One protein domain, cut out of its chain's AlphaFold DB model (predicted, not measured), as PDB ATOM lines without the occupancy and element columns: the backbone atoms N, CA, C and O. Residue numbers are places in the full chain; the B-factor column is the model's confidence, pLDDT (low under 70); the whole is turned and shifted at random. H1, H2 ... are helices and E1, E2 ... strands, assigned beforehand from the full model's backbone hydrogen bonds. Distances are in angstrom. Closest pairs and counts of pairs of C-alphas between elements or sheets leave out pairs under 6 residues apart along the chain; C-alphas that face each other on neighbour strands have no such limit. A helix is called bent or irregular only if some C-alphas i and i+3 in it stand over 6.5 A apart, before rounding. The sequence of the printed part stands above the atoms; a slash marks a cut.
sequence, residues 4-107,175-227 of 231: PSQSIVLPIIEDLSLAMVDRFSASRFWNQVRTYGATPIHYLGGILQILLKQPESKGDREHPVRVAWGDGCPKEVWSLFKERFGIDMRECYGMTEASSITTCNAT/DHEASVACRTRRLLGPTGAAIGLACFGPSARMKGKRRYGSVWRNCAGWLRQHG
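Overview. This is residues 4 to 107 and 175 to 227 of the 231 residues of the protein "AMP-binding enzyme" of Ensifer sp. YR511 (UniProt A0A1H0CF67). A strongly twisted sheet of five strands forms the middle layer, with H2 and H4 over one face and H1 over the other; H3 packs on H4, and H5 lies farther out on the side of H1, off the sheet. Residues 175 to 194 and 200 to 213, with no named element, run as long loops round the outside. The 157 printed residues include five named helices and five named strands, in the order H1 E1 H2 E2 H3 E3 H4 E4 E5 H5. The sheet is mixed, in the order E1 E5 E2 E3 E4, and the class is mixed, helices and strands. The whole is compact, with a radius of gyration of the C-alphas of 15.6 A and spans of 47 by 38 by 30 A.

Arrangement. H1, residues 4 to 13, lies over E1, residues 17 to 21, and E5, residues 195 to 199, at a height over the sheet of 9.4 A; the closest C-alphas of H1 and E5 are those of Ser 7 and Gly 196, 5.9 A apart. E1 and E5 are antiparallel, with N 19 and O 197 at 2.8 A. H2, residues 26 to 36, is on the opposite face from H1, at a height of 8.8 A; it is irregular, with C-alphas 27 and 30 at 7.3 A. E2, residues 38 to 44, is antiparallel to E5, with N 39 and O 198 at 3.4 A. E1, H2, E2 form a split strand-helix-strand unit, with E5 between the two strands, and its crossover is right-handed. H3, residues 46 to 52, is not on the sheet. E3, residues 67 to 71, is parallel to E2, with N 43 and O 69 at 2.9 A. H4, residues 75 to 85, is on the same face as H2 and touches H3 at a steep tilt of 43 degrees, the same way, closest at the C-alphas of Gln 49 and Val 77, 6.7 A. E4, residues 88 to 93, is parallel to E3, with N 90 and O 68 at 2.8 A. H5, residues 214 to 225, only just touches H1, with 3 pairs of C-alphas within 8 A, made by its residues 216 to 220 alone; they are about perpendicular at 83 degrees, closest at the C-alphas of Leu 10 and Ala 220, 6.4 A. Every O i to N i+4 pair is within hydrogen-bond range in H3, H4 and H5, against 4 of 6 in H1 and 5 of 7 in H2.

Along the chain. H1 begins at C-alpha 4, (-21.792, -28.204, 40.261), and is 14.8 A long. H2 is 15.8 A, E2 16.6 A, H4 15.6 A and E4 17.1 A long. H5 is 16.8 A long and ends at C-alpha 225, (-42.116, -36.252, 39.631).

Size, cuts and confidence. The two C-alphas farthest apart are those of Pro 55 and Arg 210, 47.7 A. Residues 108 to 174 are not printed, and C-alphas 107 and 175 are 6.7 A apart across the cut. The links H3 to E3 and E5 to H5 are long. The mean pLDDT of the printed part is 71.2, and residues 4 to 7, 175 to 216 and 227 are under 70.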
ATOM      1  N   PRO A   4     -21.964 -27.864  41.684       51.50
ATOM      2  CA  PRO A   4     -21.792 -28.204  40.261       51.50
ATOM      3  C   PRO A   4     -21.947 -29.707  39.972       51.50
ATOM      4  O   PRO A   4     -22.151 -30.098  38.823       51.50
ATOM      5  N   SER A   5     -21.881 -30.555  41.005       58.19
ATOM      6  CA  SER A   5     -22.094 -31.999  40.894       58.19
ATOM      7  C   SER A   5     -23.473 -32.325  40.319       58.19
ATOM      8  O   SER A   5     -23.555 -33.128  39.397       58.19
ATOM      9  N   GLN A   6     -24.546 -31.672  40.774       60.94
ATOM     10  CA  GLN A   6     -25.908 -31.996  40.336       60.94
ATOM     11  C   GLN A   6     -26.152 -31.611  38.878       60.94
ATOM     12  O   GLN A   6     -26.616 -32.433  38.088       60.94
ATOM     13  N   SER A   7     -25.777 -30.383  38.502       66.88
ATOM     14  CA  SER A   7     -25.930 -29.874  37.135       66.88
ATOM     15  C   SER A   7     -25.164 -30.721  36.111       66.88
ATOM     16  O   SER A   7     -25.575 -30.803  34.958       66.88
ATOM     17  N   ILE A   8     -24.072 -31.380  36.519       77.38
ATOM     18  CA  ILE A   8     -23.279 -32.272  35.662       77.38
ATOM     19  C   ILE A   8     -23.790 -33.721  35.706       77.38
ATOM     20  O   ILE A   8     -23.913 -34.338  34.651       77.38
ATOM     21  N   VAL A   9     -24.103 -34.266  36.888       77.56
ATOM     22  CA  VAL A   9     -24.496 -35.675  37.077       77.56
ATOM     23  C   VAL A   9     -25.905 -35.956  36.558       77.56
ATOM     24  O   VAL A   9     -26.100 -36.993  35.924       77.56
ATOM     25  N   LEU A  10     -26.877 -35.056  36.766       75.00
ATOM     26  CA  LEU A  10     -28.256 -35.278  36.310       75.00
ATOM     27  C   LEU A  10     -28.318 -35.508  34.780       75.00
ATOM     28  O   LEU A  10     -28.846 -36.544  34.382       75.00
ATOM     29  N   PRO A  11     -27.681 -34.689  33.914       79.31
ATOM     30  CA  PRO A  11     -27.607 -34.959  32.470       79.31
ATOM     31  C   PRO A  11     -26.681 -36.099  32.024       79.31
ATOM     32  O   PRO A  11     -26.499 -36.286  30.824       79.31
ATOM     33  N   ILE A  12     -26.024 -36.811  32.944       81.88
ATOM     34  CA  ILE A  12     -25.269 -38.038  32.631       81.88
ATOM     35  C   ILE A  12     -26.133 -39.276  32.900       81.88
ATOM     36  O   ILE A  12     -26.019 -40.271  32.185       81.88
ATOM     37  N   ILE A  13     -26.981 -39.230  33.933       78.38
ATOM     38  CA  ILE A  13     -27.814 -40.367  34.353       78.38
ATOM     39  C   ILE A  13     -29.244 -40.318  33.794       78.38
ATOM     40  O   ILE A  13     -29.902 -41.357  33.763       78.38
ATOM     41  N   GLU A  14     -29.694 -39.153  33.323       75.00
ATOM     42  CA  GLU A  14     -30.997 -38.915  32.692       75.00
ATOM     43  C   GLU A  14     -30.858 -38.346  31.270       75.00
ATOM     44  O   GLU A  14     -29.793 -37.878  30.873       75.00
ATOM     45  N   ASP A  15     -31.958 -38.355  30.508       78.94
ATOM     46  CA  ASP A  15     -32.066 -37.866  29.117       78.94
ATOM     47  C   ASP A  15     -32.127 -36.319  29.055       78.94
ATOM     48  O   ASP A  15     -33.045 -35.738  28.472       78.94
ATOM     49  N   LEU A  16     -31.182 -35.659  29.744       74.75
ATOM     50  CA  LEU A  16     -31.071 -34.202  29.867       74.75
ATOM     51  C   LEU A  16     -29.812 -33.668  29.170       74.75
ATOM     52  O   LEU A  16     -28.900 -34.407  28.800       74.75
ATOM     53  N   SER A  17     -29.688 -32.348  29.031       80.00
ATOM     54  CA  SER A  17     -28.430 -31.724  28.621       80.00
ATOM     55  C   SER A  17     -28.218 -30.396  29.299       80.00
ATOM     56  O   SER A  17     -29.137 -29.716  29.745       80.00
ATOM     57  N   LEU A  18     -26.942 -30.057  29.359       83.50
ATOM     58  CA  LEU A  18     -26.443 -28.846  29.956       83.50
ATOM     59  C   LEU A  18     -25.916 -27.981  28.818       83.50
ATOM     60  O   LEU A  18     -24.940 -28.365  28.170       83.50
ATOM     61  N   ALA A  19     -26.545 -26.834  28.588       85.88
ATOM     62  CA  ALA A  19     -25.858 -25.728  27.955       85.88
ATOM     63  C   ALA A  19     -24.840 -25.197  28.968       85.88
ATOM     64  O   ALA A  19     -25.181 -24.675  30.030       85.88
ATOM     65  N   MET A  20     -23.568 -25.398  28.646       85.56
ATOM     66  CA  MET A  20     -22.451 -24.836  29.386       85.56
ATOM     67  C   MET A  20     -21.965 -23.608  28.629       85.56
ATOM     68  O   MET A  20     -21.708 -23.683  27.430       85.56
ATOM     69  N   VAL A  21     -21.840 -22.490  29.335       84.50
ATOM     70  CA  VAL A  21     -21.236 -21.262  28.814       84.50
ATOM     71  C   VAL A  21     -19.947 -20.985  29.579       84.50
ATOM     72  O   VAL A  21     -19.914 -21.160  30.794       84.50
ATOM     73  N   ASP A  22     -18.909 -20.544  28.870       83.62
ATOM     74  CA  ASP A  22     -17.571 -20.273  29.422       83.62
ATOM     75  C   ASP A  22     -17.597 -19.287  30.607       83.62
ATOM     76  O   ASP A  22     -16.941 -19.488  31.631       83.62
ATOM     77  N   ARG A  23     -18.415 -18.228  30.508       85.56
ATOM     78  CA  ARG A  23     -18.532 -17.213  31.561       85.56
ATOM     79  C   ARG A  23     -19.918 -16.583  31.637       85.56
ATOM     80  O   ARG A  23     -20.517 -16.248  30.612       85.56
ATOM     81  N   PHE A  24     -20.371 -16.323  32.869       88.38
ATOM     82  CA  PHE A  24     -21.571 -15.526  33.131       88.38
ATOM     83  C   PHE A  24     -21.500 -14.152  32.462       88.38
ATOM     84  O   PHE A  24     -20.473 -13.471  32.504       88.38
ATOM     85  N   SER A  25     -22.628 -13.704  31.925       92.81
ATOM     86  CA  SER A  25     -22.839 -12.315  31.537       92.81
ATOM     87  C   SER A  25     -24.333 -12.029  31.584       92.81
ATOM     88  O   SER A  25     -25.103 -12.639  30.847       92.81
ATOM     89  N   ALA A  26     -24.733 -11.104  32.455       93.44
ATOM     90  CA  ALA A  26     -26.138 -10.779  32.685       93.44
ATOM     91  C   ALA A  26     -26.849 -10.306  31.404       93.44
ATOM     92  O   ALA A  26     -27.944 -10.772  31.103       93.44
ATOM     93  N   SER A  27     -26.177  -9.480  30.598       93.12
ATOM     94  CA  SER A  27     -26.693  -8.970  29.324       93.12
ATOM     95  C   SER A  27     -26.778 -10.024  28.212       93.12
ATOM     96  O   SER A  27     -27.520  -9.840  27.251       93.12
ATOM     97  N   ARG A  28     -26.047 -11.145  28.324       93.12
ATOM     98  CA  ARG A  28     -26.134 -12.274  27.376       93.12
ATOM     99  C   ARG A  28     -27.044 -13.404  27.850       93.12
ATOM    100  O   ARG A  28     -27.493 -14.178  27.009       93.12
ATOM    101  N   PHE A  29     -27.322 -13.496  29.151       93.81
ATOM    102  CA  PHE A  29     -27.995 -14.633  29.781       93.81
ATOM    103  C   PHE A  29     -29.307 -15.014  29.084       93.81
ATOM    104  O   PHE A  29     -29.439 -16.139  28.610       93.81
ATOM    105  N   TRP A  30     -30.245 -14.075  28.931       94.06
ATOM    106  CA  TRP A  30     -31.548 -14.364  28.317       94.06
ATOM    107  C   TRP A  30     -31.466 -14.707  26.824       94.06
ATOM    108  O   TRP A  30     -32.233 -15.535  26.336       94.06
ATOM    109  N   ASN A  31     -30.486 -14.155  26.103       92.69
ATOM    110  CA  ASN A  31     -30.218 -14.556  24.721       92.69
ATOM    111  C   ASN A  31     -29.680 -15.991  24.656       92.69
ATOM    112  O   ASN A  31     -30.153 -16.772  23.841       92.69
ATOM    113  N   GLN A  32     -28.768 -16.376  25.553       93.19
ATOM    114  CA  GLN A  32     -28.261 -17.751  25.648       93.19
ATOM    115  C   GLN A  32     -29.373 -18.740  26.041       93.19
ATOM    116  O   GLN A  32     -29.495 -19.797  25.426       93.19
ATOM    117  N   VAL A  33     -30.230 -18.375  27.001       93.00
ATOM    118  CA  VAL A  33     -31.438 -19.131  27.381       93.00
ATOM    119  C   VAL A  33     -32.328 -19.411  26.164       93.00
ATOM    120  O   VAL A  33     -32.718 -20.561  25.959       93.00
ATOM    121  N   ARG A  34     -32.609 -18.390  25.338       92.75
ATOM    122  CA  ARG A  34     -33.354 -18.536  24.075       92.75
ATOM    123  C   ARG A  34     -32.631 -19.447  23.085       92.75
ATOM    124  O   ARG A  34     -33.210 -20.433  22.645       92.75
ATOM    125  N   THR A  35     -31.371 -19.144  22.764       91.62
ATOM    126  CA  THR A  35     -30.570 -19.867  21.759       91.62
ATOM    127  C   THR A  35     -30.448 -21.358  22.058       91.62
ATOM    128  O   THR A  35     -30.485 -22.162  21.130       91.62
ATOM    129  N   TYR A  36     -30.316 -21.744  23.329       89.56
ATOM    130  CA  TYR A  36     -30.160 -23.147  23.717       89.56
ATOM    131  C   TYR A  36     -31.464 -23.837  24.146       89.56
ATOM    132  O   TYR A  36     -31.430 -25.033  24.434       89.56
ATOM    133  N   GLY A  37     -32.594 -23.128  24.229       89.62
ATOM    134  CA  GLY A  37     -33.858 -23.699  24.706       89.62
ATOM    135  C   GLY A  37     -33.804 -24.155  26.172       89.62
ATOM    136  O   GLY A  37     -34.199 -25.280  26.493       89.62
ATOM    137  N   ALA A  38     -33.269 -23.314  27.066       87.19
ATOM    138  CA  ALA A  38     -33.211 -23.619  28.499       87.19
ATOM    139  C   ALA A  38     -34.609 -23.537  29.135       87.19
ATOM    140  O   ALA A  38     -35.268 -22.506  29.024       87.19
ATOM    141  N   THR A  39     -35.067 -24.610  29.792       86.56
ATOM    142  CA  THR A  39     -36.445 -24.711  30.323       86.56
ATOM    143  C   THR A  39     -36.519 -24.719  31.852       86.56
ATOM    144  O   THR A  39     -37.477 -24.172  32.401       86.56
ATOM    145  N   PRO A  40     -35.510 -25.234  32.575       88.25
ATOM    146  CA  PRO A  40     -35.228 -24.752  33.912       88.25
ATOM    147  C   PRO A  40     -33.815 -24.178  34.033       88.25
ATOM    148  O   PRO A  40     -32.859 -24.642  33.409       88.25
ATOM    149  N   ILE A  41     -33.670 -23.191  34.910       89.31
ATOM    150  CA  ILE A  41     -32.370 -22.620  35.271       89.31
ATOM    151  C   ILE A  41     -32.028 -22.985  36.713       89.31
ATOM    152  O   ILE A  41     -32.892 -22.948  37.588       89.31
ATOM    153  N   HIS A  42     -30.765 -23.339  36.954       87.38
ATOM    154  CA  HIS A  42     -30.224 -23.452  38.304       87.38
ATOM    155  C   HIS A  42     -29.507 -22.145  38.668       87.38
ATOM    156  O   HIS A  42     -28.709 -21.646  37.869       87.38
ATOM    157  N   TYR A  43     -29.774 -21.585  39.847       88.19
ATOM    158  CA  TYR A  43     -29.186 -20.323  40.300       88.19
ATOM    159  C   TYR A  43     -28.530 -20.428  41.680       88.19
ATOM    160  O   TYR A  43     -28.794 -21.325  42.470       88.19
ATOM    161  N   LEU A  44     -27.695 -19.433  41.978       84.81
ATOM    162  CA  LEU A  44     -27.280 -19.075  43.334       84.81
ATOM    163  C   LEU A  44     -27.808 -17.660  43.586       84.81
ATOM    164  O   LEU A  44     -27.663 -16.814  42.701       84.81
ATOM    165  N   GLY A  45     -28.437 -17.398  44.735       77.94
ATOM    166  CA  GLY A  45     -29.343 -16.252  44.936       77.94
ATOM    167  C   GLY A  45     -28.840 -14.874  44.474       77.94
ATOM    168  O   GLY A  45     -29.609 -14.086  43.922       77.94
ATOM    169  N   GLY A  46     -27.536 -14.596  44.590       85.44
ATOM    170  CA  GLY A  46     -26.930 -13.349  44.102       85.44
ATOM    171  C   GLY A  46     -27.066 -13.107  42.587       85.44
ATOM    172  O   GLY A  46     -27.145 -11.958  42.158       85.44
ATOM    173  N   ILE A  47     -27.156 -14.164  41.769       90.75
ATOM    174  CA  ILE A  47     -27.340 -14.061  40.310       90.75
ATOM    175  C   ILE A  47     -28.702 -13.452  39.957       90.75
ATOM    176  O   ILE A  47     -28.783 -12.652  39.024       90.75
ATOM    177  N   LEU A  48     -29.754 -13.757  40.722       92.88
ATOM    178  CA  LEU A  48     -31.108 -13.253  40.467       92.88
ATOM    179  C   LEU A  48     -31.166 -11.724  40.543       92.88
ATOM    180  O   LEU A  48     -31.720 -11.079  39.656       92.88
ATOM    181  N   GLN A  49     -30.516 -11.132  41.551       92.44
ATOM    182  CA  GLN A  49     -30.415  -9.675  41.674       92.44
ATOM    183  C   GLN A  49     -29.635  -9.039  40.517       92.44
ATOM    184  O   GLN A  49     -29.945  -7.927  40.101       92.44
ATOM    185  N   ILE A  50     -28.615  -9.722  39.991       94.06
ATOM    186  CA  ILE A  50     -27.823  -9.222  38.860       94.06
ATOM    187  C   ILE A  50     -28.651  -9.243  37.562       94.06
ATOM    188  O   ILE A  50     -28.541  -8.318  36.754       94.06
ATOM    189  N   LEU A  51     -29.510 -10.253  37.383       95.12
ATOM    190  CA  LEU A  51     -30.464 -10.324  36.272       95.12
ATOM    191  C   LEU A  51     -31.566  -9.258  36.396       95.12
ATOM    192  O   LEU A  51     -31.826  -8.558  35.424       95.12
ATOM    193  N   LEU A  52     -32.132  -9.053  37.592       95.50
ATOM    194  CA  LEU A  52     -33.100  -7.975  37.863       95.50
ATOM    195  C   LEU A  52     -32.526  -6.565  37.641       95.50
ATOM    196  O   LEU A  52     -33.275  -5.645  37.336       95.50
ATOM    197  N   LYS A  53     -31.205  -6.384  37.759       95.94
ATOM    198  CA  LYS A  53     -30.517  -5.114  37.465       95.94
ATOM    199  C   LYS A  53     -30.273  -4.859  35.973       95.94
ATOM    200  O   LYS A  53     -29.762  -3.796  35.632       95.94
ATOM    201  N   GLN A  54     -30.577  -5.804  35.078       96.38
ATOM    202  CA  GLN A  54     -30.561  -5.510  33.640       96.38
ATOM    203  C   GLN A  54     -31.743  -4.599  33.278       96.38
ATOM    204  O   GLN A  54     -32.806  -4.762  33.880       96.38
ATOM    205  N   PRO A  55     -31.610  -3.690  32.292       95.25
ATOM    206  CA  PRO A  55     -32.741  -2.914  31.784       95.25
ATOM    207  C   PRO A  55     -33.916  -3.820  31.415       95.25
ATOM    208  O   PRO A  55     -33.703  -4.923  30.908       95.25
ATOM    209  N   GLU A  56     -35.138  -3.379  31.698       94.69
ATOM    210  CA  GLU A  56     -36.344  -4.123  31.332       94.69
ATOM    211  C   GLU A  56     -36.518  -4.182  29.815       94.69
ATOM    212  O   GLU A  56     -36.217  -3.230  29.090       94.69
ATOM    213  N   SER A  57     -36.990  -5.325  29.329       91.69
ATOM    214  CA  SER A  57     -37.189  -5.582  27.909       91.69
ATOM    215  C   SER A  57     -38.494  -6.328  27.680       91.69
ATOM    216  O   SER A  57     -38.868  -7.205  28.454       91.69
ATOM    217  N   LYS A  58     -39.154  -6.061  26.548       88.12
ATOM    218  CA  LYS A  58     -40.310  -6.859  26.098       88.12
ATOM    219  C   LYS A  58     -39.952  -8.350  25.984       88.12
ATOM    220  O   LYS A  58     -40.765  -9.206  26.318       88.12
ATOM    221  N   GLY A  59     -38.693  -8.634  25.637       89.75
ATOM    222  CA  GLY A  59     -38.132  -9.980  25.570       89.75
ATOM    223  C   GLY A  59     -37.770 -10.620  26.915       89.75
ATOM    224  O   GLY A  59     -37.141 -11.680  26.909       89.75
ATOM    225  N   ASP A  60     -38.121 -10.025  28.060       94.19
ATOM    226  CA  ASP A  60     -37.844 -10.616  29.378       94.19
ATOM    227  C   ASP A  60     -38.681 -11.875  29.639       94.19
ATOM    228  O   ASP A  60     -38.193 -12.783  30.296       94.19
ATOM    229  N   ARG A  61     -39.888 -11.987  29.064       95.19
ATOM    230  CA  ARG A  61     -40.709 -13.218  29.114       95.19
ATOM    231  C   ARG A  61     -40.618 -14.075  27.847       95.19
ATOM    232  O   ARG A  61     -41.212 -15.147  27.775       95.19
ATOM    233  N   GLU A  62     -39.871 -13.629  26.839       95.25
ATOM    234  CA  GLU A  62     -39.644 -14.369  25.592       95.25
ATOM    235  C   GLU A  62     -38.554 -15.433  25.798       95.25
ATOM    236  O   GLU A  62     -37.441 -15.342  25.273       95.25
ATOM    237  N   HIS A  63     -38.847 -16.438  26.620       94.00
ATOM    238  CA  HIS A  63     -37.950 -17.555  26.901       94.00
ATOM    239  C   HIS A  63     -38.728 -18.831  27.259       94.00
ATOM    240  O   HIS A  63     -39.830 -18.746  27.798       94.00
ATOM    241  N   PRO A  64     -38.152 -20.029  27.060       91.19
ATOM    242  CA  PRO A  64     -38.817 -21.277  27.427       91.19
ATOM    243  C   PRO A  64     -38.624 -21.672  28.908       91.19
ATOM    244  O   PRO A  64     -39.020 -22.771  29.300       91.19
ATOM    245  N   VAL A  65     -38.027 -20.808  29.745       93.75
ATOM    246  CA  VAL A  65     -37.843 -21.081  31.180       93.75
ATOM    247  C   VAL A  65     -39.186 -21.051  31.899       93.75
ATOM    248  O   VAL A  65     -39.869 -20.033  31.911       93.75
ATOM    249  N   ARG A  66     -39.523 -22.172  32.537       90.38
ATOM    250  CA  ARG A  66     -40.719 -22.358  33.373       90.38
ATOM    251  C   ARG A  66     -40.392 -22.423  34.865       90.38
ATOM    252  O   ARG A  66     -41.187 -21.971  35.676       90.38
ATOM    253  N   VAL A  67     -39.221 -22.961  35.228       91.00
ATOM    254  CA  VAL A  67     -38.797 -23.132  36.628       91.00
ATOM    255  C   VAL A  67     -37.373 -22.625  36.840       91.00
ATOM    256  O   VAL A  67     -36.446 -23.034  36.144       91.00
ATOM    257  N   ALA A  68     -37.171 -21.790  37.849       91.62
ATOM    258  CA  ALA A  68     -35.857 -21.438  38.363       91.62
ATOM    259  C   ALA A  68     -35.694 -22.071  39.745       91.62
ATOM    260  O   ALA A  68     -36.523 -21.850  40.628       91.62
ATOM    261  N   TRP A  69     -34.631 -22.846  39.949       89.25
ATOM    262  CA  TRP A  69     -34.365 -23.496  41.230       89.25
ATOM    263  C   TRP A  69     -32.951 -23.216  41.738       89.25
ATOM    264  O   TRP A  69     -32.031 -23.019  40.947       89.25
ATOM    265  N   GLY A  70     -32.775 -23.163  43.053       87.31
ATOM    266  CA  GLY A  70     -31.501 -22.776  43.651       87.31
ATOM    267  C   GLY A  70     -31.580 -22.631  45.163       87.31
ATOM    268  O   GLY A  70     -32.417 -23.266  45.803       87.31
ATOM    269  N   ASP A  71     -30.684 -21.814  45.705       85.50
ATOM    270  CA  ASP A  71     -30.541 -21.531  47.135       85.50
ATOM    271  C   ASP A  71     -30.134 -20.057  47.339       85.50
ATOM    272  O   ASP A  71     -29.376 -19.474  46.541       85.50
ATOM    273  N   GLY A  72     -30.615 -19.457  48.427       85.06
ATOM    274  CA  GLY A  72     -30.272 -18.120  48.891       85.06
ATOM    275  C   GLY A  72     -31.084 -16.984  48.265       85.06
ATOM    276  O   GLY A  72     -30.568 -15.868  48.183       85.06
ATOM    277  N   CYS A  73     -32.312 -17.224  47.797       88.81
ATOM    278  CA  CYS A  73     -33.195 -16.187  47.251       88.81
ATOM    279  C   CYS A  73     -33.908 -15.375  48.362       88.81
ATOM    280  O   CYS A  73     -34.721 -15.933  49.103       88.81
ATOM    281  N   PRO A  74     -33.685 -14.046  48.481       89.12
ATOM    282  CA  PRO A  74     -34.497 -13.194  49.356       89.12
ATOM    283  C   PRO A  74     -35.965 -13.150  48.908       89.12
ATOM    284  O   PRO A  74     -36.249 -13.184  47.709       89.12
ATOM    285  N   LYS A  75     -36.904 -13.005  49.850       89.38
ATOM    286  CA  LYS A  75     -38.354 -13.025  49.566       89.38
ATOM    287  C   LYS A  75     -38.778 -11.944  48.568       89.38
ATOM    288  O   LYS A  75     -39.618 -12.177  47.707       89.38
ATOM    289  N   GLU A  76     -38.161 -10.775  48.665       90.88
ATOM    290  CA  GLU A  76     -38.411  -9.611  47.820       90.88
ATOM    291  C   GLU A  76     -37.913  -9.871  46.389       90.88
ATOM    292  O   GLU A  76     -38.592  -9.562  45.411       90.88
ATOM    293  N   VAL A  77     -36.748 -10.516  46.266       93.25
ATOM    294  CA  VAL A  77     -36.141 -10.905  44.984       93.25
ATOM    295  C   VAL A  77     -36.957 -11.998  44.300       93.25
ATOM    296  O   VAL A  77     -37.130 -11.936  43.087       93.25
ATOM    297  N   TRP A  78     -37.485 -12.966  45.056       93.12
ATOM    298  CA  TRP A  78     -38.360 -14.022  44.540       93.12
ATOM    299  C   TRP A  78     -39.571 -13.427  43.817       93.12
ATOM    300  O   TRP A  78     -39.823 -13.765  42.660       93.12
ATOM    301  N   SER A  79     -40.305 -12.528  44.483       92.94
ATOM    302  CA  SER A  79     -41.507 -11.904  43.922       92.94
ATOM    303  C   SER A  79     -41.189 -11.086  42.673       92.94
ATOM    304  O   SER A  79     -41.807 -11.316  41.638       92.94
ATOM    305  N   LEU A  80     -40.166 -10.224  42.725       95.06
ATOM    306  CA  LEU A  80     -39.739  -9.410  41.578       95.06
ATOM    307  C   LEU A  80     -39.270 -10.265  40.388       95.06
ATOM    308  O   LEU A  80     -39.552  -9.940  39.237       95.06
ATOM    309  N   PHE A  81     -38.562 -11.370  40.641       95.31
ATOM    310  CA  PHE A  81     -38.083 -12.263  39.584       95.31
ATOM    311  C   PHE A  81     -39.236 -13.031  38.923       95.31
ATOM    312  O   PHE A  81     -39.287 -13.115  37.694       95.31
ATOM    313  N   LYS A  82     -40.189 -13.534  39.721       94.31
ATOM    314  CA  LYS A  82     -41.412 -14.171  39.212       94.31
ATOM    315  C   LYS A  82     -42.285 -13.177  38.443       94.31
ATOM    316  O   LYS A  82     -42.772 -13.516  37.369       94.31
ATOM    317  N   GLU A  83     -42.453 -11.957  38.946       95.12
ATOM    318  CA  GLU A  83     -43.234 -10.910  38.284       95.12
ATOM    319  C   GLU A  83     -42.613 -10.499  36.947       95.12
ATOM    320  O   GLU A  83     -43.298 -10.515  35.924       95.12
ATOM    321  N   ARG A  84     -41.313 -10.193  36.905       96.56
ATOM    322  CA  ARG A  84     -40.661  -9.736  35.674       96.56
ATOM    323  C   ARG A  84     -40.581 -10.838  34.615       96.56
ATOM    324  O   ARG A  84     -41.111 -10.677  33.516       96.56
ATOM    325  N   PHE A  85     -39.966 -11.970  34.954       96.50
ATOM    326  CA  PHE A  85     -39.637 -13.029  33.990       96.50
ATOM    327  C   PHE A  85     -40.746 -14.088  33.834       96.50
ATOM    328  O   PHE A  85     -40.708 -14.889  32.907       96.50
ATOM    329  N   GLY A  86     -41.773 -14.095  34.693       95.06
ATOM    330  CA  GLY A  86     -42.881 -15.058  34.604       95.06
ATOM    331  C   GLY A  86     -42.500 -16.492  34.989       95.06
ATOM    332  O   GLY A  86     -43.133 -17.435  34.524       95.06
ATOM    333  N   ILE A  87     -41.452 -16.665  35.803       94.75
ATOM    334  CA  ILE A  87     -40.868 -17.969  36.148       94.75
ATOM    335  C   ILE A  87     -41.316 -18.429  37.540       94.75
ATOM    336  O   ILE A  87     -41.284 -17.654  38.498       94.75
ATOM    337  N   ASP A  88     -41.640 -19.718  37.682       92.81
ATOM    338  CA  ASP A  88     -41.845 -20.330  38.993       92.81
ATOM    339  C   ASP A  88     -40.518 -20.612  39.700       92.81
ATOM    340  O   ASP A  88     -39.658 -21.360  39.233       92.81
ATOM    341  N   MET A  89     -40.366 -20.007  40.870       91.62
ATOM    342  CA  MET A  89     -39.175 -20.096  41.705       91.62
ATOM    343  C   MET A  89     -39.270 -21.283  42.676       91.62
ATOM    344  O   MET A  89     -40.355 -21.620  43.156       91.62
ATOM    345  N   ARG A  90     -38.136 -21.931  42.972       90.56
ATOM    346  CA  ARG A  90     -38.029 -23.082  43.887       90.56
ATOM    347  C   ARG A  90     -36.724 -23.019  44.690       90.56
ATOM    348  O   ARG A  90     -35.649 -23.162  44.117       90.56
ATOM    349  N   GLU A  91     -36.791 -22.854  46.006       89.00
ATOM    350  CA  GLU A  91     -35.594 -22.941  46.861       89.00
ATOM    351  C   GLU A  91     -35.365 -24.381  47.345       89.00
ATOM    352  O   GLU A  91     -36.306 -25.123  47.634       89.00
ATOM    353  N   CYS A  92     -34.104 -24.786  47.427       89.38
ATOM    354  CA  CYS A  92     -33.655 -26.072  47.944       89.38
ATOM    355  C   CYS A  92     -32.566 -25.812  48.980       89.38
ATOM    356  O   CYS A  92     -31.690 -24.989  48.746       89.38
ATOM    357  N   TYR A  93     -32.574 -26.553  50.086       86.88
ATOM    358  CA  TYR A  93     -31.472 -26.521  51.045       86.88
ATOM    359  C   TYR A  93     -30.673 -27.818  50.970       86.88
ATOM    360  O   TYR A  93     -31.223 -28.919  50.861       86.88
ATOM    361  N   GLY A  94     -29.354 -27.692  51.051       84.19
ATOM    362  CA  GLY A  94     -28.442 -28.817  50.988       84.19
ATOM    363  C   GLY A  94     -27.055 -28.472  51.504       84.19
ATOM    364  O   GLY A  94     -26.706 -27.322  51.756       84.19
ATOM    365  N   MET A  95     -26.247 -29.511  51.668       79.62
ATOM    366  CA  MET A  95     -24.844 -29.396  52.047       79.62
ATOM    367  C   MET A  95     -24.037 -30.493  51.355       79.62
ATOM    368  O   MET A  95     -24.578 -31.538  50.972       79.62
ATOM    369  N   THR A  96     -22.733 -30.275  51.202       74.19
ATOM    370  CA  THR A  96     -21.799 -31.270  50.651       74.19
ATOM    371  C   THR A  96     -21.900 -32.603  51.390       74.19
ATOM    372  O   THR A  96     -22.004 -33.662  50.780       74.19
ATOM    373  N   GLU A  97     -21.972 -32.536  52.712       75.88
ATOM    374  CA  GLU A  97     -22.020 -33.636  53.664       75.88
ATOM    375  C   GLU A  97     -23.310 -34.462  53.574       75.88
ATOM    376  O   GLU A  97     -23.329 -35.567  54.109       75.88
ATOM    377  N   ALA A  98     -24.345 -33.972  52.878       77.44
ATOM    378  CA  ALA A  98     -25.646 -34.622  52.706       77.44
ATOM    379  C   ALA A  98     -26.053 -34.780  51.228       77.44
ATOM    380  O   ALA A  98     -27.212 -34.613  50.860       77.44
ATOM    381  N   SER A  99     -25.089 -35.076  50.348       70.38
ATOM    382  CA  SER A  99     -25.341 -35.368  48.925       70.38
ATOM    383  C   SER A  99     -26.137 -34.284  48.171       70.38
ATOM    384  O   SER A  99     -26.883 -34.567  47.234       70.38
ATOM    385  N   SER A 100     -25.891 -33.020  48.527       73.75
ATOM    386  CA  SER A 100     -26.258 -31.793  47.802       73.75
ATOM    387  C   SER A 100     -27.705 -31.277  47.849       73.75
ATOM    388  O   SER A 100     -27.837 -30.063  47.757       73.75
ATOM    389  N   ILE A 101     -28.763 -32.084  47.991       81.69
ATOM    390  CA  ILE A 101     -30.121 -31.571  48.306       81.69
ATOM    391  C   ILE A 101     -30.697 -32.391  49.453       81.69
ATOM    392  O   ILE A 101     -30.933 -33.588  49.299       81.69
ATOM    393  N   THR A 102     -30.975 -31.715  50.565       85.81
ATOM    394  CA  THR A 102     -31.601 -32.288  51.758       85.81
ATOM    395  C   THR A 102     -33.100 -32.000  51.797       85.81
ATOM    396  O   THR A 102     -33.884 -32.904  52.086       85.81
ATOM    397  N   THR A 103     -33.502 -30.761  51.495       88.31
ATOM    398  CA  THR A 103     -34.908 -30.329  51.439       88.31
ATOM    399  C   THR A 103     -35.186 -29.545  50.159       88.31
ATOM    400  O   THR A 103     -34.285 -28.933  49.583       88.31
ATOM    401  N   CYS A 104     -36.438 -29.553  49.706       88.88
ATOM    402  CA  CYS A 104     -36.833 -28.911  48.459       88.88
ATOM    403  C   CYS A 104     -38.241 -28.301  48.536       88.88
ATOM    404  O   CYS A 104     -39.206 -28.946  48.960       88.88
ATOM    405  N   ASN A 105     -38.377 -27.045  48.106       89.88
ATOM    406  CA  ASN A 105     -39.628 -26.289  48.078       89.88
ATOM    407  C   ASN A 105     -40.462 -26.603  46.822       89.88
ATOM    408  O   ASN A 105     -40.650 -25.770  45.930       89.88
ATOM    409  N   ALA A 106     -40.984 -27.830  46.764       83.88
ATOM    410  CA  ALA A 106     -41.858 -28.295  45.686       83.88
ATOM    411  C   ALA A 106     -43.271 -27.668  45.689       83.88
ATOM    412  O   ALA A 106     -44.003 -27.842  44.717       83.88
ATOM    413  N   THR A 107     -43.641 -26.879  46.703       83.56
ATOM    414  CA  THR A 107     -44.903 -26.108  46.740       83.56
ATOM    415  C   THR A 107     -44.742 -24.657  46.271       83.56
ATOM    416  O   THR A 107     -45.693 -24.073  45.773       83.56
ATOM    417  N   ASP A 175     -51.254 -25.386  49.203       22.03
ATOM    418  CA  ASP A 175     -51.253 -26.760  48.646       22.03
ATOM    419  C   ASP A 175     -51.292 -26.924  47.095       22.03
ATOM    420  O   ASP A 175     -51.596 -25.984  46.367       22.03
ATOM    421  N   HIS A 176     -51.083 -28.182  46.640       24.62
ATOM    422  CA  HIS A 176     -51.393 -28.809  45.318       24.62
ATOM    423  C   HIS A 176     -50.690 -28.311  44.013       24.62
ATOM    424  O   HIS A 176     -50.179 -27.201  43.955       24.62
ATOM    425  N   GLU A 177     -50.680 -29.028  42.863       22.08
ATOM    426  CA  GLU A 177     -50.337 -30.445  42.532       22.08
ATOM    427  C   GLU A 177     -50.106 -30.613  40.984       22.08
ATOM    428  O   GLU A 177     -50.788 -29.947  40.213       22.08
ATOM    429  N   ALA A 178     -49.216 -31.533  40.532       21.52
ATOM    430  CA  ALA A 178     -49.078 -32.124  39.155       21.52
ATOM    431  C   ALA A 178     -48.719 -31.219  37.913       21.52
ATOM    432  O   ALA A 178     -48.925 -30.017  37.947       21.52
ATOM    433  N   SER A 179     -48.232 -31.675  36.722       21.03
ATOM    434  CA  SER A 179     -47.318 -32.781  36.278       21.03
ATOM    435  C   SER A 179     -46.916 -32.690  34.744       21.03
ATOM    436  O   SER A 179     -47.592 -31.997  33.994       21.03
ATOM    437  N   VAL A 180     -45.888 -33.445  34.258       19.19
ATOM    438  CA  VAL A 180     -45.534 -33.823  32.818       19.19
ATOM    439  C   VAL A 180     -44.704 -32.804  31.916       19.19
ATOM    440  O   VAL A 180     -44.308 -31.765  32.427       19.19
ATOM    441  N   ALA A 181     -44.279 -33.102  30.645       22.06
ATOM    442  CA  ALA A 181     -42.937 -33.683  30.264       22.06
ATOM    443  C   ALA A 181     -42.029 -33.122  29.041       22.06
ATOM    444  O   ALA A 181     -42.193 -31.961  28.683       22.06
ATOM    445  N   CYS A 182     -40.957 -33.820  28.513       19.84
ATOM    446  CA  CYS A 182     -39.724 -33.280  27.777       19.84
ATOM    447  C   CYS A 182     -38.786 -34.195  26.871       19.84
ATOM    448  O   CYS A 182     -39.209 -35.256  26.425       19.84
ATOM    449  N   ARG A 183     -37.501 -33.764  26.592       24.39
ATOM    450  CA  ARG A 183     -36.166 -34.514  26.583       24.39
ATOM    451  C   ARG A 183     -34.970 -33.645  26.111       24.39
ATOM    452  O   ARG A 183     -35.278 -32.628  25.520       24.39
ATOM    453  N   THR A 184     -33.665 -34.007  26.224       24.84
ATOM    454  CA  THR A 184     -32.516 -33.183  25.687       24.84
ATOM    455  C   THR A 184     -31.356 -33.891  24.922       24.84
ATOM    456  O   THR A 184     -31.071 -35.046  25.209       24.84
ATOM    457  N   ARG A 185     -30.644 -33.189  24.000       22.70
ATOM    458  CA  ARG A 185     -29.360 -33.555  23.326       22.70
ATOM    459  C   ARG A 185     -28.175 -32.629  23.654       22.70
ATOM    460  O   ARG A 185     -28.311 -31.408  23.634       22.70
ATOM    461  N   ARG A 186     -26.982 -33.211  23.882       28.45
ATOM    462  CA  ARG A 186     -25.736 -32.515  24.284       28.45
ATOM    463  C   ARG A 186     -24.639 -32.625  23.212       28.45
ATOM    464  O   ARG A 186     -24.444 -33.692  22.637       28.45
ATOM    465  N   LEU A 187     -23.863 -31.555  23.023       27.39
ATOM    466  CA  LEU A 187     -22.550 -31.544  22.357       27.39
ATOM    467  C   LEU A 187     -21.545 -30.833  23.285       27.39
ATOM    468  O   LEU A 187     -21.944 -29.962  24.057       27.39
ATOM    469  N   LEU A 188     -20.274 -31.246  23.276       29.22
ATOM    470  CA  LEU A 188     -19.252 -30.824  24.249       29.22
ATOM    471  C   LEU A 188     -18.090 -30.067  23.588       29.22
ATOM    472  O   LEU A 188     -17.673 -30.409  22.486       29.22
ATOM    473  N   GLY A 189     -17.534 -29.105  24.326       24.19
ATOM    474  CA  GLY A 189     -16.249 -28.445  24.074       24.19
ATOM    475  C   GLY A 189     -15.465 -28.292  25.392       24.19
ATOM    476  O   GLY A 189     -16.071 -28.430  26.459       24.19
ATOM    477  N   PRO A 190     -14.135 -28.094  25.353       33.22
ATOM    478  CA  PRO A 190     -13.278 -28.160  26.538       33.22
ATOM    479  C   PRO A 190     -13.139 -26.817  27.280       33.22
ATOM    480  O   PRO A 190     -13.311 -25.764  26.682       33.22
ATOM    481  N   THR A 191     -12.697 -26.921  28.544       24.48
ATOM    482  CA  THR A 191     -12.347 -25.854  29.517       24.48
ATOM    483  C   THR A 191     -13.498 -25.035  30.126       24.48
ATOM    484  O   THR A 191     -14.594 -24.939  29.586       24.48
ATOM    485  N   GLY A 192     -13.226 -24.456  31.306       27.55
ATOM    486  CA  GLY A 192     -14.004 -23.345  31.871       27.55
ATOM    487  C   GLY A 192     -15.194 -23.719  32.762       27.55
ATOM    488  O   GLY A 192     -15.944 -24.650  32.497       27.55
ATOM    489  N   ALA A 193     -15.360 -22.982  33.860       25.75
ATOM    490  CA  ALA A 193     -16.383 -23.180  34.884       25.75
ATOM    491  C   ALA A 193     -17.826 -23.262  34.331       25.75
ATOM    492  O   ALA A 193     -18.412 -22.263  33.920       25.75
ATOM    493  N   ALA A 194     -18.433 -24.448  34.415       25.28
ATOM    494  CA  ALA A 194     -19.797 -24.697  33.960       25.28
ATOM    495  C   ALA A 194     -20.850 -23.933  34.787       25.28
ATOM    496  O   ALA A 194     -21.306 -24.417  35.826       25.28
ATOM    497  N   ILE A 195     -21.323 -22.790  34.286       30.91
ATOM    498  CA  ILE A 195     -22.651 -22.294  34.663       30.91
ATOM    499  C   ILE A 195     -23.661 -23.094  33.855       30.91
ATOM    500  O   ILE A 195     -23.805 -22.916  32.647       30.91
ATOM    501  N   GLY A 196     -24.296 -24.039  34.541       31.11
ATOM    502  CA  GLY A 196     -25.242 -24.962  33.946       31.11
ATOM    503  C   GLY A 196     -26.599 -24.324  33.681       31.11
ATOM    504  O   GLY A 196     -27.458 -24.335  34.562       31.11
ATOM    505  N   LEU A 197     -26.828 -23.856  32.453       32.66
ATOM    506  CA  LEU A 197     -28.184 -23.779  31.911       32.66
ATOM    507  C   LEU A 197     -28.612 -25.212  31.580       32.66
ATOM    508  O   LEU A 197     -27.982 -25.870  30.753       32.66
ATOM    509  N   ALA A 198     -29.665 -25.725  32.209       31.98
ATOM    510  CA  ALA A 198     -30.226 -27.008  31.809       31.98
ATOM    511  C   ALA A 198     -31.197 -26.783  30.638       31.98
ATOM    512  O   ALA A 198     -32.167 -26.035  30.744       31.98
ATOM    513  N   CYS A 199     -30.935 -27.429  29.507       25.38
ATOM    514  CA  CYS A 199     -31.783 -27.347  28.317       25.38
ATOM    515  C   CYS A 199     -32.587 -28.627  28.138       25.38
ATOM    516  O   CYS A 199     -32.209 -29.665  28.682       25.38
ATOM    517  N   PHE A 200     -33.702 -28.552  27.403       32.00
ATOM    518  CA  PHE A 200     -34.594 -29.690  27.142       32.00
ATOM    519  C   PHE A 200     -35.160 -29.674  25.690       32.00
ATOM    520  O   PHE A 200     -36.288 -29.242  25.481       32.00
ATOM    521  N   GLY A 201     -34.383 -30.167  24.699       26.12
ATOM    522  CA  GLY A 201     -34.842 -30.663  23.373       26.12
ATOM    523  C   GLY A 201     -34.047 -31.910  22.866       26.12
ATOM    524  O   GLY A 201     -32.817 -31.874  22.893       26.12
ATOM    525  N   PRO A 202     -34.694 -33.021  22.442       24.91
ATOM    526  CA  PRO A 202     -34.288 -34.438  22.640       24.91
ATOM    527  C   PRO A 202     -33.005 -34.963  21.967       24.91
ATOM    528  O   PRO A 202     -32.820 -34.705  20.780       24.91
ATOM    529  N   SER A 203     -32.221 -35.832  22.661       28.69
ATOM    530  CA  SER A 203     -31.539 -37.059  22.152       28.69
ATOM    531  C   SER A 203     -30.214 -37.479  22.852       28.69
ATOM    532  O   SER A 203     -29.340 -36.668  23.117       28.69
ATOM    533  N   ALA A 204     -29.970 -38.800  22.845       27.12
ATOM    534  CA  ALA A 204     -28.667 -39.499  22.751       27.12
ATOM    535  C   ALA A 204     -28.233 -40.264  24.014       27.12
ATOM    536  O   ALA A 204     -27.460 -39.823  24.859       27.12
ATOM    537  N   ARG A 205     -28.699 -41.515  24.058       30.64
ATOM    538  CA  ARG A 205     -28.484 -42.506  25.114       30.64
ATOM    539  C   ARG A 205     -27.018 -42.949  25.233       30.64
ATOM    540  O   ARG A 205     -26.591 -43.848  24.506       30.64
ATOM    541  N   MET A 206     -26.280 -42.437  26.218       27.34
ATOM    542  CA  MET A 206     -25.002 -43.043  26.620       27.34
ATOM    543  C   MET A 206     -25.239 -44.383  27.342       27.34
ATOM    544  O   MET A 206     -25.899 -44.454  28.380       27.34
ATOM    545  N   LYS A 207     -24.701 -45.482  26.795       27.14
ATOM    546  CA  LYS A 207     -24.716 -46.805  27.445       27.14
ATOM    547  C   LYS A 207     -23.510 -46.932  28.383       27.14
ATOM    548  O   LYS A 207     -22.405 -47.180  27.923       27.14
ATOM    549  N   GLY A 208     -23.739 -46.815  29.693       31.02
ATOM    550  CA  GLY A 208     -22.667 -46.878  30.700       31.02
ATOM    551  C   GLY A 208     -23.148 -47.158  32.129       31.02
ATOM    552  O   GLY A 208     -22.748 -46.475  33.066       31.02
ATOM    553  N   LYS A 209     -24.041 -48.137  32.334       43.06
ATOM    554  CA  LYS A 209     -24.519 -48.486  33.686       43.06
ATOM    555  C   LYS A 209     -23.464 -49.275  34.478       43.06
ATOM    556  O   LYS A 209     -23.391 -50.490  34.311       43.06
ATOM    557  N   ARG A 210     -22.743 -48.616  35.400       38.03
ATOM    558  CA  ARG A 210     -22.232 -49.168  36.682       38.03
ATOM    559  C   ARG A 210     -21.692 -48.041  37.593       38.03
ATOM    560  O   ARG A 210     -21.102 -47.087  37.108       38.03
ATOM    561  N   ARG A 211     -21.879 -48.194  38.912       35.97
ATOM    562  CA  ARG A 211     -21.250 -47.450  40.038       35.97
ATOM    563  C   ARG A 211     -21.650 -46.010  40.432       35.97
ATOM    564  O   ARG A 211     -21.175 -45.584  41.477       35.97
ATOM    565  N   TYR A 212     -22.579 -45.301  39.783       42.59
ATOM    566  CA  TYR A 212     -23.185 -44.124  40.452       42.59
ATOM    567  C   TYR A 212     -24.193 -44.560  41.535       42.59
ATOM    568  O   TYR A 212     -24.991 -45.477  41.307       42.59
ATOM    569  N   GLY A 213     -24.135 -43.934  42.717       56.28
ATOM    570  CA  GLY A 213     -24.903 -44.321  43.912       56.28
ATOM    571  C   GLY A 213     -26.426 -44.272  43.733       56.28
ATOM    572  O   GLY A 213     -26.944 -43.564  42.868       56.28
ATOM    573  N   SER A 214     -27.157 -45.041  44.547       64.88
ATOM    574  CA  SER A 214     -28.630 -45.089  44.525       64.88
ATOM    575  C   SER A 214     -29.267 -43.723  44.816       64.88
ATOM    576  O   SER A 214     -30.258 -43.379  44.178       64.88
ATOM    577  N   VAL A 215     -28.635 -42.914  45.673       66.31
ATOM    578  CA  VAL A 215     -29.043 -41.545  46.046       66.31
ATOM    579  C   VAL A 215     -29.303 -40.668  44.818       66.31
ATOM    580  O   VAL A 215     -30.357 -40.054  44.696       66.31
ATOM    581  N   TRP A 216     -28.379 -40.668  43.852       68.38
ATOM    582  CA  TRP A 216     -28.471 -39.823  42.658       68.38
ATOM    583  C   TRP A 216     -29.621 -40.218  41.727       68.38
ATOM    584  O   TRP A 216     -30.254 -39.344  41.140       68.38
ATOM    585  N   ARG A 217     -29.938 -41.517  41.626       72.12
ATOM    586  CA  ARG A 217     -31.113 -41.991  40.870       72.12
ATOM    587  C   ARG A 217     -32.420 -41.635  41.572       72.12
ATOM    588  O   ARG A 217     -33.357 -41.213  40.902       72.12
ATOM    589  N   ASN A 218     -32.467 -41.768  42.896       75.94
ATOM    590  CA  ASN A 218     -33.636 -41.391  43.689       75.94
ATOM    591  C   ASN A 218     -33.906 -39.880  43.574       75.94
ATOM    592  O   ASN A 218     -35.030 -39.477  43.286       75.94
ATOM    593  N   CYS A 219     -32.858 -39.055  43.690       73.44
ATOM    594  CA  CYS A 219     -32.909 -37.605  43.491       73.44
ATOM    595  C   CYS A 219     -33.423 -37.235  42.094       73.44
ATOM    596  O   CYS A 219     -34.405 -36.505  41.976       73.44
ATOM    597  N   ALA A 220     -32.836 -37.801  41.037       72.19
ATOM    598  CA  ALA A 220     -33.268 -37.540  39.669       72.19
ATOM    599  C   ALA A 220     -34.738 -37.936  39.423       72.19
ATOM    600  O   ALA A 220     -35.489 -37.177  38.804       72.19
ATOM    601  N   GLY A 221     -35.156 -39.108  39.916       74.44
ATOM    602  CA  GLY A 221     -36.535 -39.593  39.809       74.44
ATOM    603  C   GLY A 221     -37.535 -38.682  40.520       74.44
ATOM    604  O   GLY A 221     -38.542 -38.295  39.927       74.44
ATOM    605  N   TRP A 222     -37.220 -38.265  41.748       76.56
ATOM    606  CA  TRP A 222     -38.049 -37.346  42.531       76.56
ATOM    607  C   TRP A 222     -38.180 -35.967  41.862       76.56
ATOM    608  O   TRP A 222     -39.286 -35.437  41.759       76.56
ATOM    609  N   LEU A 223     -37.080 -35.423  41.322       74.00
ATOM    610  CA  LEU A 223     -37.068 -34.141  40.602       74.00
ATOM    611  C   LEU A 223     -37.917 -34.167  39.318       74.00
ATOM    612  O   LEU A 223     -38.484 -33.140  38.947       74.00
ATOM    613  N   ARG A 224     -38.045 -35.320  38.644       72.75
ATOM    614  CA  ARG A 224     -38.998 -35.488  37.526       72.75
ATOM    615  C   ARG A 224     -40.450 -35.479  37.995       72.75
ATOM    616  O   ARG A 224     -41.279 -34.826  37.374       72.75
ATOM    617  N   GLN A 225     -40.754 -36.180  39.086       72.38
ATOM    618  CA  GLN A 225     -42.116 -36.252  39.631       72.38
ATOM    619  C   GLN A 225     -42.630 -34.874  40.074       72.38
ATOM    620  O   GLN A 225     -43.774 -34.532  39.796       72.38
ATOM    621  N   HIS A 226     -41.761 -34.050  40.668       70.50
ATOM    622  CA  HIS A 226     -42.099 -32.710  41.165       70.50
ATOM    623  C   HIS A 226     -41.876 -31.596  40.125       70.50
ATOM    624  O   HIS A 226     -41.775 -30.421  40.471       70.50
ATOM    625  N   GLY A 227     -41.764 -31.947  38.840       64.88
ATOM    626  CA  GLY A 227     -41.729 -30.982  37.739       64.88
ATOM    627  C   GLY A 227     -40.462 -30.125  37.634       64.88
ATOM    628  O   GLY A 227     -40.433 -29.219  36.803       64.88
TER     629      GLY A 227